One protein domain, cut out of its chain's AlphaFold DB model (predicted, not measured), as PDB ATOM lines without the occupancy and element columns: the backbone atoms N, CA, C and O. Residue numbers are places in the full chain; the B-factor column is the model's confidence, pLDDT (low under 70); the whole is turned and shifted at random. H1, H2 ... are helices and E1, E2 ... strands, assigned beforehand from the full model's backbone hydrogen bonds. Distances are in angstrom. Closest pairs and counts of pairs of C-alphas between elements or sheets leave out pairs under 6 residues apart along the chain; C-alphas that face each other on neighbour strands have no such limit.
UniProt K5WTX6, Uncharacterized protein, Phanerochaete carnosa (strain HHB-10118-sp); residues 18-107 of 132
ATOM      1  N   VAL A  18     -39.075  42.681  19.949       65.69
ATOM      2  CA  VAL A  18     -39.230  42.513  21.400       65.69
ATOM      3  C   VAL A  18     -39.022  41.038  21.729       65.69
ATOM      4  O   VAL A  18     -39.619  40.167  21.091       65.69
ATOM      5  N   ARG A  19     -38.174  40.767  22.727       68.50
ATOM      6  CA  ARG A  19     -37.908  39.421  23.246       68.50
ATOM      7  C   ARG A  19     -38.350  39.334  24.691       68.50
ATOM      8  O   ARG A  19     -37.965  40.180  25.496       68.50
ATOM      9  N   ILE A  20     -39.125  38.308  25.008       69.25
ATOM     10  CA  ILE A  20     -39.615  38.071  26.363       69.25
ATOM     11  C   ILE A  20     -39.254  36.644  26.740       69.25
ATOM     12  O   ILE A  20     -39.633  35.706  26.038       69.25
ATOM     13  N   LYS A  21     -38.503  36.505  27.835       74.81
ATOM     14  CA  LYS A  21     -38.218  35.225  28.475       74.81
ATOM     15  C   LYS A  21     -39.075  35.117  29.728       74.81
ATOM     16  O   LYS A  21     -39.064  36.040  30.543       74.81
ATOM     17  N   LEU A  22     -39.824  34.028  29.847       69.19
ATOM     18  CA  LEU A  22     -40.691  33.762  30.990       69.19
ATOM     19  C   LEU A  22     -40.387  32.380  31.553       69.19
ATOM     20  O   LEU A  22     -40.433  31.392  30.818       69.19
ATOM     21  N   ASP A  23     -40.168  32.344  32.864       67.75
ATOM     22  CA  ASP A  23     -40.126  31.119  33.650       67.75
ATOM     23  C   ASP A  23     -41.445  31.026  34.419       67.75
ATOM     24  O   ASP A  23     -41.855  31.962  35.116       67.75
ATOM     25  N   ILE A  24     -42.161  29.921  34.243       65.94
ATOM     26  CA  ILE A  24     -43.522  29.787  34.752       65.94
ATOM     27  C   ILE A  24     -43.503  29.024  36.071       65.94
ATOM     28  O   ILE A  24     -43.402  27.800  36.099       65.94
ATOM     29  N   LEU A  25     -43.664  29.768  37.163       63.72
ATOM     30  CA  LEU A  25     -43.794  29.234  38.514       63.72
ATOM     31  C   LEU A  25     -45.215  29.518  39.003       63.72
ATOM     32  O   LEU A  25     -45.555  30.642  39.361       63.72
ATOM     33  N   CYS A  26     -46.084  28.516  38.943       64.50
ATOM     34  CA  CYS A  26     -47.472  28.630  39.379       64.50
ATOM     35  C   CYS A  26     -47.860  27.397  40.189       64.50
ATOM     36  O   CYS A  26     -47.527  26.269  39.837       64.50
ATOM     37  N   ASN A  27     -48.593  27.637  41.272       68.06
ATOM     38  CA  ASN A  27     -48.857  26.655  42.323       68.06
ATOM     39  C   ASN A  27     -49.867  25.583  41.877       68.06
ATOM     40  O   ASN A  27     -50.030  24.570  42.545       68.06
ATOM     41  N   THR A  28     -50.590  25.818  40.772       73.50
ATOM     42  CA  THR A  28     -51.591  24.887  40.236       73.50
ATOM     43  C   THR A  28     -51.603  24.903  38.712       73.50
ATOM     44  O   THR A  28     -51.508  25.963  38.095       73.50
ATOM     45  N   VAL A  29     -51.838  23.737  38.101       77.56
ATOM     46  CA  VAL A  29     -51.983  23.570  36.641       77.56
ATOM     47  C   VAL A  29     -53.033  24.520  36.060       77.56
ATOM     48  O   VAL A  29     -52.818  25.133  35.016       77.56
ATOM     49  N   LYS A  30     -54.168  24.674  36.750       78.00
ATOM     50  CA  LYS A  30     -55.269  25.540  36.312       78.00
ATOM     51  C   LYS A  30     -54.876  27.019  36.349       78.00
ATOM     52  O   LYS A  30     -55.159  27.740  35.395       78.00
ATOM     53  N   GLY A  31     -54.195  27.456  37.409       74.69
ATOM     54  CA  GLY A  31     -53.655  28.813  37.504       74.69
ATOM     55  C   GLY A  31     -52.666  29.100  36.376       74.69
ATOM     56  O   GLY A  31     -52.791  30.115  35.691       74.69
ATOM     57  N   THR A  32     -51.768  28.152  36.104       76.12
ATOM     58  CA  THR A  32     -50.803  28.258  35.010       76.12
ATOM     59  C   THR A  32     -51.474  28.354  33.642       76.12
ATOM     60  O   THR A  32     -51.126  29.212  32.832       76.12
ATOM     61  N   ALA A  33     -52.473  27.509  33.390       78.19
ATOM     62  CA  ALA A  33     -53.215  27.505  32.136       78.19
ATOM     63  C   ALA A  33     -53.934  28.842  31.893       78.19
ATOM     64  O   ALA A  33     -53.881  29.392  30.792       78.19
ATOM     65  N   HIS A  34     -54.563  29.403  32.930       78.31
ATOM     66  CA  HIS A  34     -55.205  30.712  32.842       78.31
ATOM     67  C   HIS A  34     -54.205  31.855  32.646       78.31
ATOM     68  O   HIS A  34     -54.502  32.779  31.887       78.31
ATOM     69  N   ALA A  35     -53.030  31.799  33.280       77.12
ATOM     70  CA  ALA A  35     -51.980  32.797  33.095       77.12
ATOM     71  C   ALA A  35     -51.457  32.800  31.650       77.12
ATOM     72  O   ALA A  35     -51.383  33.860  31.029       77.12
ATOM     73  N   LEU A  36     -51.187  31.619  31.085       78.06
ATOM     74  CA  LEU A  36     -50.743  31.478  29.697       78.06
ATOM     75  C   LEU A  36     -51.787  31.967  28.696       78.06
ATOM     76  O   LEU A  36     -51.470  32.777  27.832       78.06
ATOM     77  N   ALA A  37     -53.048  31.566  28.862       78.25
ATOM     78  CA  ALA A  37     -54.125  32.030  27.988       78.25
ATOM     79  C   ALA A  37     -54.346  33.554  28.091       78.25
ATOM     80  O   ALA A  37     -54.682  34.216  27.108       78.25
ATOM     81  N   SER A  38     -54.163  34.130  29.284       78.88
ATOM     82  CA  SER A  38     -54.251  35.581  29.499       78.88
ATOM     83  C   SER A  38     -53.106  36.333  28.823       78.88
ATOM     84  O   SER A  38     -53.341  37.380  28.213       78.88
ATOM     85  N   LEU A  39     -51.884  35.798  28.912       79.31
ATOM     86  CA  LEU A  39     -50.707  36.318  28.220       79.31
ATOM     87  C   LEU A  39     -50.937  36.312  26.705       79.31
ATOM     88  O   LEU A  39     -50.810  37.355  26.068       79.31
ATOM     89  N   ASP A  40     -51.345  35.165  26.167       75.44
ATOM     90  CA  ASP A  40     -51.618  34.926  24.748       75.44
ATOM     91  C   ASP A  40     -52.616  35.951  24.178       75.44
ATOM     92  O   ASP A  40     -52.327  36.660  23.210       75.44
ATOM     93  N   ARG A  41     -53.749  36.150  24.866       74.62
ATOM     94  CA  ARG A  41     -54.777  37.129  24.472       74.62
ATOM     95  C   ARG A  41     -54.322  38.580  24.598       74.62
ATOM     96  O   ARG A  41     -54.599  39.386  23.709       74.62
ATOM     97  N   SER A  42     -53.655  38.931  25.698       75.12
ATOM     98  CA  SER A  42     -53.228  40.313  25.950       75.12
ATOM     99  C   SER A  42     -52.153  40.748  24.956       75.12
ATOM    100  O   SER A  42     -52.207  41.862  24.436       75.12
ATOM    101  N   PHE A  43     -51.214  39.856  24.630       71.25
ATOM    102  CA  PHE A  43     -50.205  40.120  23.608       71.25
ATOM    103  C   PHE A  43     -50.806  40.213  22.207       71.25
ATOM    104  O   PHE A  43     -50.479  41.152  21.479       71.25
ATOM    105  N   ALA A  44     -51.728  39.313  21.847       66.12
ATOM    106  CA  ALA A  44     -52.426  39.389  20.567       66.12
ATOM    107  C   ALA A  44     -53.142  40.740  20.386       66.12
ATOM    108  O   ALA A  44     -53.001  41.370  19.337       66.12
ATOM    109  N   ALA A  45     -53.830  41.230  21.426       68.25
ATOM    110  CA  ALA A  45     -54.538  42.510  21.399       68.25
ATOM    111  C   ALA A  45     -53.607  43.719  21.189       68.25
ATOM    112  O   ALA A  45     -53.942  44.626  20.426       68.25
ATOM    113  N   ILE A  46     -52.427  43.725  21.822       66.88
ATOM    114  CA  ILE A  46     -51.418  44.783  21.642       66.88
ATOM    115  C   ILE A  46     -50.873  44.778  20.204       66.88
ATOM    116  O   ILE A  46     -50.605  45.837  19.634       66.88
ATOM    117  N   PHE A  47     -50.730  43.600  19.590       64.25
ATOM    118  CA  PHE A  47     -50.109  43.462  18.274       64.25
ATOM    119  C   PHE A  47     -51.040  43.786  17.103       64.25
ATOM    120  O   PHE A  47     -50.631  44.449  16.150       64.25
ATOM    121  N   THR A  48     -52.304  43.358  17.170       60.44
ATOM    122  CA  THR A  48     -53.248  43.528  16.055       60.44
ATOM    123  C   THR A  48     -53.676  44.978  15.815       60.44
ATOM    124  O   THR A  48     -54.248  45.265  14.768       60.44
ATOM    125  N   GLY A  49     -53.427  45.887  16.763       60.81
ATOM    126  CA  GLY A  49     -53.888  47.275  16.679       60.81
ATOM    127  C   GLY A  49     -52.913  48.241  16.004       60.81
ATOM    128  O   GLY A  49     -53.318  48.997  15.125       60.81
ATOM    129  N   ASP A  50     -51.636  48.232  16.409       60.03
ATOM    130  CA  ASP A  50     -50.795  49.428  16.244       60.03
ATOM    131  C   ASP A  50     -49.507  49.247  15.411       60.03
ATOM    132  O   ASP A  50     -48.992  50.250  14.915       60.03
ATOM    133  N   ASN A  51     -48.954  48.031  15.238       62.81
ATOM    134  CA  ASN A  51     -47.656  47.832  14.553       62.81
ATOM    135  C   ASN A  51     -47.529  46.460  13.844       62.81
ATOM    136  O   ASN A  51     -46.835  45.576  14.350       62.81
ATOM    137  N   PRO A  52     -48.111  46.279  12.643       66.00
ATOM    138  CA  PRO A  52     -48.112  44.991  11.936       66.00
ATOM    139  C   PRO A  52     -46.724  44.512  11.465       66.00
ATOM    140  O   PRO A  52     -46.573  43.351  11.101       66.00
ATOM    141  N   SER A  53     -45.711  45.385  11.448       66.69
ATOM    142  CA  SER A  53     -44.337  45.064  11.025       66.69
ATOM    143  C   SER A  53     -43.404  44.644  12.166       66.69
ATOM    144  O   SER A  53     -42.240  44.330  11.917       66.69
ATOM    145  N   LEU A  54     -43.859  44.714  13.419       64.56
ATOM    146  CA  LEU A  54     -43.039  44.381  14.580       64.56
ATOM    147  C   LEU A  54     -42.927  42.854  14.706       64.56
ATOM    148  O   LEU A  54     -43.929  42.152  14.711       64.56
ATOM    149  N   THR A  55     -41.705  42.326  14.786       65.19
ATOM    150  CA  THR A  55     -41.489  40.886  14.990       65.19
ATOM    151  C   THR A  55     -41.317  40.611  16.479       65.19
ATOM    152  O   THR A  55     -40.565  41.310  17.158       65.19
ATOM    153  N   PHE A  56     -41.993  39.587  16.991       68.44
ATOM    154  CA  PHE A  56     -41.880  39.168  18.387       68.44
ATOM    155  C   PHE A  56     -41.295  37.774  18.478       68.44
ATOM    156  O   PHE A  56     -41.645  36.909  17.675       68.44
ATOM    157  N   SER A  57     -40.452  37.570  19.484       71.75
ATOM    158  CA  SER A  57     -39.958  36.248  19.849       71.75
ATOM    159  C   SER A  57     -40.258  35.988  21.323       71.75
ATOM    160  O   SER A  57     -39.840  36.760  22.190       71.75
ATOM    161  N   PHE A  58     -40.976  34.907  21.606       74.12
ATOM    162  CA  PHE A  58     -41.282  34.453  22.957       74.12
ATOM    163  C   PHE A  58     -40.437  33.242  23.271       74.12
ATOM    164  O   PHE A  58     -40.428  32.289  22.501       74.12
ATOM    165  N   TRP A  59     -39.751  33.284  24.403       81.75
ATOM    166  CA  TRP A  59     -39.078  32.125  24.955       81.75
ATOM    167  C   TRP A  59     -39.790  31.733  26.241       81.75
ATOM    168  O   TRP A  59     -39.794  32.496  27.209       81.75
ATOM    169  N   ILE A  60     -40.394  30.550  26.245       80.44
ATOM    170  CA  ILE A  60     -41.051  29.994  27.427       80.44
ATOM    171  C   ILE A  60     -40.302  28.732  27.829       80.44
ATOM    172  O   ILE A  60     -40.254  27.787  27.046       80.44
ATOM    173  N   ALA A  61     -39.727  28.732  29.030       84.06
ATOM    174  CA  ALA A  61     -39.191  27.529  29.650       84.06
ATOM    175  C   ALA A  61     -40.275  26.907  30.540       84.06
ATOM    176  O   ALA A  61     -40.850  27.586  31.399       84.06
ATOM    177  N   ILE A  62     -40.599  25.634  30.317       81.62
ATOM    178  CA  ILE A  62     -41.619  24.932  31.099       81.62
ATOM    179  C   ILE A  62     -41.293  23.447  31.262       81.62
ATOM    180  O   ILE A  62     -40.769  22.811  30.353       81.62
ATOM    181  N   GLY A  63     -41.643  22.878  32.414       84.44
ATOM    182  CA  GLY A  63     -41.560  21.436  32.628       84.44
ATOM    183  C   GLY A  63     -42.510  20.669  31.690       84.44
ATOM    184  O   GLY A  63     -43.671  21.076  31.530       84.44
ATOM    185  N   PRO A  64     -42.062  19.582  31.034       82.81
ATOM    186  CA  PRO A  64     -42.878  18.870  30.054       82.81
ATOM    187  C   PRO A  64     -44.143  18.246  30.659       82.81
ATOM    188  O   PRO A  64     -45.207  18.297  30.036       82.81
ATOM    189  N   ARG A  65     -44.087  17.708  31.886       83.12
ATOM    190  CA  ARG A  65     -45.270  17.137  32.560       83.12
ATOM    191  C   ARG A  65     -46.257  18.218  32.969       83.12
ATOM    192  O   ARG A  65     -47.466  18.009  32.842       83.12
ATOM    193  N   LEU A  66     -45.762  19.366  33.434       82.19
ATOM    194  CA  LEU A  66     -46.613  20.522  33.710       82.19
ATOM    195  C   LEU A  66     -47.317  20.998  32.432       82.19
ATOM    196  O   LEU A  66     -48.528  21.225  32.450       82.19
ATOM    197  N   PHE A  67     -46.595  21.098  31.313       84.88
ATOM    198  CA  PHE A  67     -47.177  21.523  30.039       84.88
ATOM    199  C   PHE A  67     -48.235  20.545  29.517       84.88
ATOM    200  O   PHE A  67     -49.316  20.971  29.106       84.88
ATOM    201  N   GLU A  68     -47.993  19.238  29.614       85.00
ATOM    202  CA  GLU A  68     -49.008  18.218  29.321       85.00
ATOM    203  C   GLU A  68     -50.247  18.360  30.218       85.00
ATOM    204  O   GLU A  68     -51.381  18.278  29.740       85.00
ATOM    205  N   GLY A  69     -50.057  18.642  31.510       82.88
ATOM    206  CA  GLY A  69     -51.154  18.951  32.428       82.88
ATOM    207  C   GLY A  69     -51.969  20.168  31.979       82.88
ATOM    208  O   GLY A  69     -53.198  20.117  31.945       82.88
ATOM    209  N   ILE A  70     -51.294  21.245  31.573       84.00
ATOM    210  CA  ILE A  70     -51.931  22.477  31.093       84.00
ATOM    211  C   ILE A  70     -52.762  22.212  29.837       84.00
ATOM    212  O   ILE A  70     -53.907  22.662  29.769       84.00
ATOM    213  N   ARG A  71     -52.231  21.457  28.867       84.12
ATOM    214  CA  ARG A  71     -52.920  21.161  27.596       84.12
ATOM    215  C   ARG A  71     -54.225  20.393  27.780       84.12
ATOM    216  O   ARG A  71     -55.123  20.520  26.951       84.12
ATOM    217  N   LYS A  72     -54.355  19.631  28.870       85.44
ATOM    218  CA  LYS A  72     -55.610  18.956  29.242       85.44
ATOM    219  C   LYS A  72     -56.680  19.929  29.736       85.44
ATOM    220  O   LYS A  72     -57.862  19.648  29.580       85.44
ATOM    221  N   VAL A  73     -56.280  21.052  30.338       84.25
ATOM    222  CA  VAL A  73     -57.197  22.083  30.854       84.25
ATOM    223  C   VAL A  73     -57.556  23.088  29.762       84.25
ATOM    224  O   VAL A  73     -58.724  23.428  29.591       84.25
ATOM    225  N   VAL A  74     -56.552  23.569  29.030       81.50
ATOM    226  CA  VAL A  74     -56.706  24.519  27.928       81.50
ATOM    227  C   VAL A  74     -56.015  23.932  26.699       81.50
ATOM    228  O   VAL A  74     -54.784  23.934  26.641       81.50
ATOM    229  N   PRO A  75     -56.779  23.441  25.708       78.19
ATOM    230  CA  PRO A  75     -56.215  23.013  24.436       78.19
ATOM    231  C   PRO A  75     -55.531  24.201  23.746       78.19
ATOM    232  O   PRO A  75     -56.140  25.255  23.589       78.19
ATOM    233  N   ASN A  76     -54.272  24.026  23.342       84.38
ATOM    234  CA  ASN A  76     -53.448  25.026  22.643       84.38
ATOM    235  C   ASN A  76     -53.348  26.393  23.363       84.38
ATOM    236  O   ASN A  76     -53.743  27.420  22.815       84.38
ATOM    237  N   PRO A  77     -52.767  26.444  24.576       79.06
ATOM    238  CA  PRO A  77     -52.756  27.646  25.421       79.06
ATOM    239  C   PRO A  77     -51.908  28.816  24.880       79.06
ATOM    240  O   PRO A  77     -51.923  29.885  25.484       79.06
ATOM    241  N   LEU A  78     -51.154  28.610  23.793       84.38
ATOM    242  CA  LEU A  78     -50.203  29.567  23.205       84.38
ATOM    243  C   LEU A  78     -50.452  29.797  21.702       84.38
ATOM    244  O   LEU A  78     -49.551  30.232  20.983       84.38
ATOM    245  N   GLN A  79     -51.643  29.439  21.210       84.38
ATOM    246  CA  GLN A  79     -51.952  29.459  19.781       84.38
ATOM    247  C   GLN A  79     -51.762  30.851  19.162       84.38
ATOM    248  O   GLN A  79     -51.195  30.963  18.078       84.38
ATOM    249  N   LEU A  80     -52.207  31.924  19.825       73.69
ATOM    250  CA  LEU A  80     -52.099  33.265  19.245       73.69
ATOM    251  C   LEU A  80     -50.645  33.752  19.232       73.69
ATOM    252  O   LEU A  80     -50.243  34.433  18.291       73.69
ATOM    253  N   LEU A  81     -49.839  33.395  20.233       76.69
ATOM    254  CA  LEU A  81     -48.405  33.692  20.264       76.69
ATOM    255  C   LEU A  81     -47.657  32.979  19.132       76.69
ATOM    256  O   LEU A  81     -46.770  33.581  18.525       76.69
ATOM    257  N   GLU A  82     -48.034  31.738  18.824       79.50
ATOM    258  CA  GLU A  82     -47.506  30.986  17.681       79.50
ATOM    259  C   GLU A  82     -47.945  31.596  16.337       79.50
ATOM    260  O   GLU A  82     -47.127  31.765  15.439       79.50
ATOM    261  N   GLU A  83     -49.212  31.998  16.201       78.50
ATOM    262  CA  GLU A  83     -49.744  32.586  14.963       78.50
ATOM    263  C   GLU A  83     -49.224  34.006  14.677       78.50
ATOM    264  O   GLU A  83     -49.148  34.421  13.516       78.50
ATOM    265  N   LYS A  84     -48.939  34.796  15.718       72.56
ATOM    266  CA  LYS A  84     -48.596  36.225  15.591       72.56
ATOM    267  C   LYS A  84     -47.107  36.526  15.739       72.56
ATOM    268  O   LYS A  84     -46.692  37.636  15.410       72.56
ATOM    269  N   GLY A  85     -46.305  35.581  16.218       74.31
ATOM    270  CA  GLY A  85     -44.883  35.782  16.479       74.31
ATOM    271  C   GLY A  85     -44.058  34.515  16.286       74.31
ATOM    272  O   GLY A  85     -44.488  33.544  15.677       74.31
ATOM    273  N   ARG A  86     -42.825  34.534  16.790       80.00
ATOM    274  CA  ARG A  86     -41.977  33.347  16.903       80.00
ATOM    275  C   ARG A  86     -42.053  32.838  18.331       80.00
ATOM    276  O   ARG A  86     -41.519  33.472  19.237       80.00
ATOM    277  N   LEU A  87     -42.695  31.700  18.534       81.25
ATOM    278  CA  LEU A  87     -42.686  31.014  19.818       81.25
ATOM    279  C   LEU A  87     -41.540  29.997  19.848       81.25
ATOM    280  O   LEU A  87     -41.434  29.139  18.977       81.25
ATOM    281  N   ILE A  88     -40.687  30.104  20.860       84.88
ATOM    282  CA  ILE A  88     -39.666  29.125  21.219       84.88
ATOM    283  C   ILE A  88     -40.094  28.544  22.562       84.88
ATOM    284  O   ILE A  88     -40.091  29.232  23.584       84.88
ATOM    285  N   LEU A  89     -40.500  27.278  22.542       83.31
ATOM    286  CA  LEU A  89     -40.820  26.527  23.745       83.31
ATOM    287  C   LEU A  89     -39.605  25.674  24.113       83.31
ATOM    288  O   LEU A  89     -39.168  24.841  23.319       83.31
ATOM    289  N   GLU A  90     -39.054  25.906  25.295       86.81
ATOM    290  CA  GLU A  90     -37.970  25.118  25.869       86.81
ATOM    291  C   GLU A  90     -38.541  24.238  26.979       86.81
ATOM    292  O   GLU A  90     -39.240  24.717  27.875       86.81
ATOM    293  N   PHE A  91     -38.247  22.943  26.907       83.69
ATOM    294  CA  PHE A  91     -38.610  22.007  27.958       83.69
ATOM    295  C   PHE A  91     -37.436  21.825  28.909       83.69
ATOM    296  O   PHE A  91     -36.352  21.432  28.481       83.69
ATOM    297  N   ASP A  92     -37.667  22.112  30.188       82.44
ATOM    298  CA  ASP A  92     -36.677  21.954  31.252       82.44
ATOM    299  C   ASP A  92     -37.215  20.992  32.315       82.44
ATOM    300  O   ASP A  92     -38.140  21.313  33.063       82.44
ATOM    301  N   ASP A  93     -36.620  19.800  32.383       79.88
ATOM    302  CA  ASP A  93     -36.991  18.757  33.341       79.88
ATOM    303  C   ASP A  93     -36.779  19.194  34.803       79.88
ATOM    304  O   ASP A  93     -37.448  18.687  35.706       79.88
ATOM    305  N   ASN A  94     -35.904  20.172  35.072       79.69
ATOM    306  CA  ASN A  94     -35.727  20.693  36.430       79.69
ATOM    307  C   ASN A  94     -36.975  21.433  36.924       79.69
ATOM    308  O   ASN A  94     -37.279  21.395  38.116       79.69
ATOM    309  N   LEU A  95     -37.730  22.061  36.016       75.25
ATOM    310  CA  LEU A  95     -38.993  22.723  36.348       75.25
ATOM    311  C   LEU A  95     -40.112  21.713  36.649       75.25
ATOM    312  O   LEU A  95     -41.060  22.038  37.365       75.25
ATOM    313  N   ASP A  96     -39.992  20.476  36.159       77.94
ATOM    314  CA  ASP A  96     -40.913  19.391  36.499       77.94
ATOM    315  C   ASP A  96     -40.691  18.863  37.920       77.94
ATOM    316  O   ASP A  96     -41.657  18.446  38.559       77.94
ATOM    317  N   ASN A  97     -39.464  18.895  38.448       74.62
ATOM    318  CA  ASN A  97     -39.190  18.427  39.813       74.62
ATOM    319  C   ASN A  97     -40.004  19.212  40.850       74.62
ATOM    320  O   ASN A  97     -40.675  18.608  41.684       74.62
ATOM    321  N   TRP A  98     -40.051  20.539  40.710       69.69
ATOM    322  CA  TRP A  98     -40.906  21.415  41.518       69.69
ATOM    323  C   TRP A  98     -42.398  21.062  41.394       69.69
ATOM    324  O   TRP A  98     -43.127  20.995  42.383       69.69
ATOM    325  N   TYR A  99     -42.869  20.787  40.175       68.44
ATOM    326  CA  TYR A  99     -44.256  20.384  39.934       68.44
ATOM    327  C   TYR A  99     -44.595  19.027  40.575       68.44
ATOM    328  O   TYR A  99     -45.682  18.846  41.125       68.44
ATOM    329  N   LEU A 100     -43.669  18.069  40.526       73.00
ATOM    330  CA  LEU A 100     -43.848  16.744  41.115       73.00
ATOM    331  C   LEU A 100     -43.829  16.776  42.644       73.00
ATOM    332  O   LEU A 100     -44.526  15.969  43.254       73.00
ATOM    333  N   GLU A 101     -43.061  17.675  43.257       73.06
ATOM    334  CA  GLU A 101     -43.101  17.924  44.703       73.06
ATOM    335  C   GLU A 101     -44.465  18.483  45.130       73.06
ATOM    336  O   GLU A 101     -45.116  17.895  45.989       73.06
ATOM    337  N   LEU A 102     -44.986  19.498  44.431       67.94
ATOM    338  CA  LEU A 102     -46.331  20.042  44.677       67.94
ATOM    339  C   LEU A 102     -47.453  18.992  44.572       67.94
ATOM    340  O   LEU A 102     -48.419  19.021  45.335       67.94
ATOM    341  N   LEU A 103     -47.351  18.053  43.625       68.38
ATOM    342  CA  LEU A 103     -48.326  16.965  43.488       68.38
ATOM    343  C   LEU A 103     -48.282  15.958  44.644       68.38
ATOM    344  O   LEU A 103     -49.288  15.289  44.889       68.38
ATOM    345  N   LYS A 104     -47.134  15.801  45.310       69.44
ATOM    346  CA  LYS A 104     -47.001  14.912  46.470       69.44
ATOM    347  C   LYS A 104     -47.673  15.530  47.692       69.44
ATOM    348  O   LYS A 104     -48.520  14.868  48.284       69.44
ATOM    349  N   ASP A 105     -47.417  16.810  47.959       60.47
ATOM    350  CA  ASP A 105     -48.046  17.548  49.066       60.47
ATOM    351  C   ASP A 105     -49.578  17.597  48.926       60.47
ATOM    352  O   ASP A 105     -50.311  17.478  49.904       60.47
ATOM    353  N   SER A 106     -50.079  17.692  47.690       60.41
ATOM    354  CA  SER A 106     -51.516  17.659  47.389       60.41
ATOM    355  C   SER A 106     -52.194  16.314  47.674       60.41
ATOM    356  O   SER A 106     -53.414  16.292  47.819       60.41
ATOM    357  N   LYS A 107     -51.466  15.191  47.668       55.72
ATOM    358  CA  LYS A 107     -52.045  13.859  47.923       55.72
ATOM    359  C   LYS A 107     -52.016  13.477  49.396       55.72
ATOM    360  O   LYS A 107     -52.859  12.696  49.822       55.72
TER     361      LYS A 107
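Overview. This is residues 18 to 107 of the 132 residues of an uncharacterized protein of Phanerochaete carnosa (strain HHB-10118-sp) (UniProt K5WTX6). A narrow sheet of three parallel strands has helices over one face: short H3 sits over E3, and long H1 runs lengthwise farther off, touching H3. H2 crosses from one end of the sheet to the first turns of H1, and H4 extends the length beyond that end. The 90 printed residues, of mixed class, have the named elements E1 H1 E2 H2 H3 E3 H4, with sheet order E1 E2 E3. The whole is compact, with a radius of gyration of the C-alphas of 14.0 A, and spans 48 by 21 by 16 A.

Arrangement. E1, residues 18 to 23, and E2, residues 55 to 62, are parallel at 9 degrees; N 59 and O 20, 2.9 A apart, are within hydrogen-bond range. E3, residues 86 to 91, is parallel to E2 at 13 degrees, with N 88 and O 58 at 2.7 A. Two strand-helix-strand units, parallel neighbour strands with helices between, have right-handed crossovers: E1, H1 (residues 29 to 50), E2; and E2, H2 (64 to 73), H3 (79 to 84), E3. H1, not on the sheet, touches H3 with residues 40 to 47 alone, closest at C-alphas 40 and 81, 5.7 A, a shallow tilt of 22 degrees. H3 is on the sheet at a height of 8.2 A, over a local plane of only just 6 C-alphas. H1 touches H2 with residues 29 to 33 alone, about perpendicular at 78 degrees, closest at C-alphas 33 and 70, 5.3 A. H4, residues 93 to 107, touches H2 with residues 93 to 99 alone, closest at C-alphas 96 and 65, 6.3 A. H2 and H4 only graze the sheet. O i to N i+4 pairs are within range throughout H3, and in 16 of 18 in H1, 5 of 6 in H2 and 8 of 11 in H4.

Along the chain. E1 begins at C-alpha 18 (-39.230, 42.513, 21.400). H1 measures 33.0 A, E2 22.7 A and H4 21.5 A, ending at C-alpha 107 (-52.045, 13.859, 47.923).

Size, cuts and confidence. The farthest C-alphas, of Ser 53 and Lys 107, are 48.9 A apart. The printed part has no cut, and its links are tight. Mean pLDDT of the printed part is 74.7, with 30 residues under 70, among them 44 to 56.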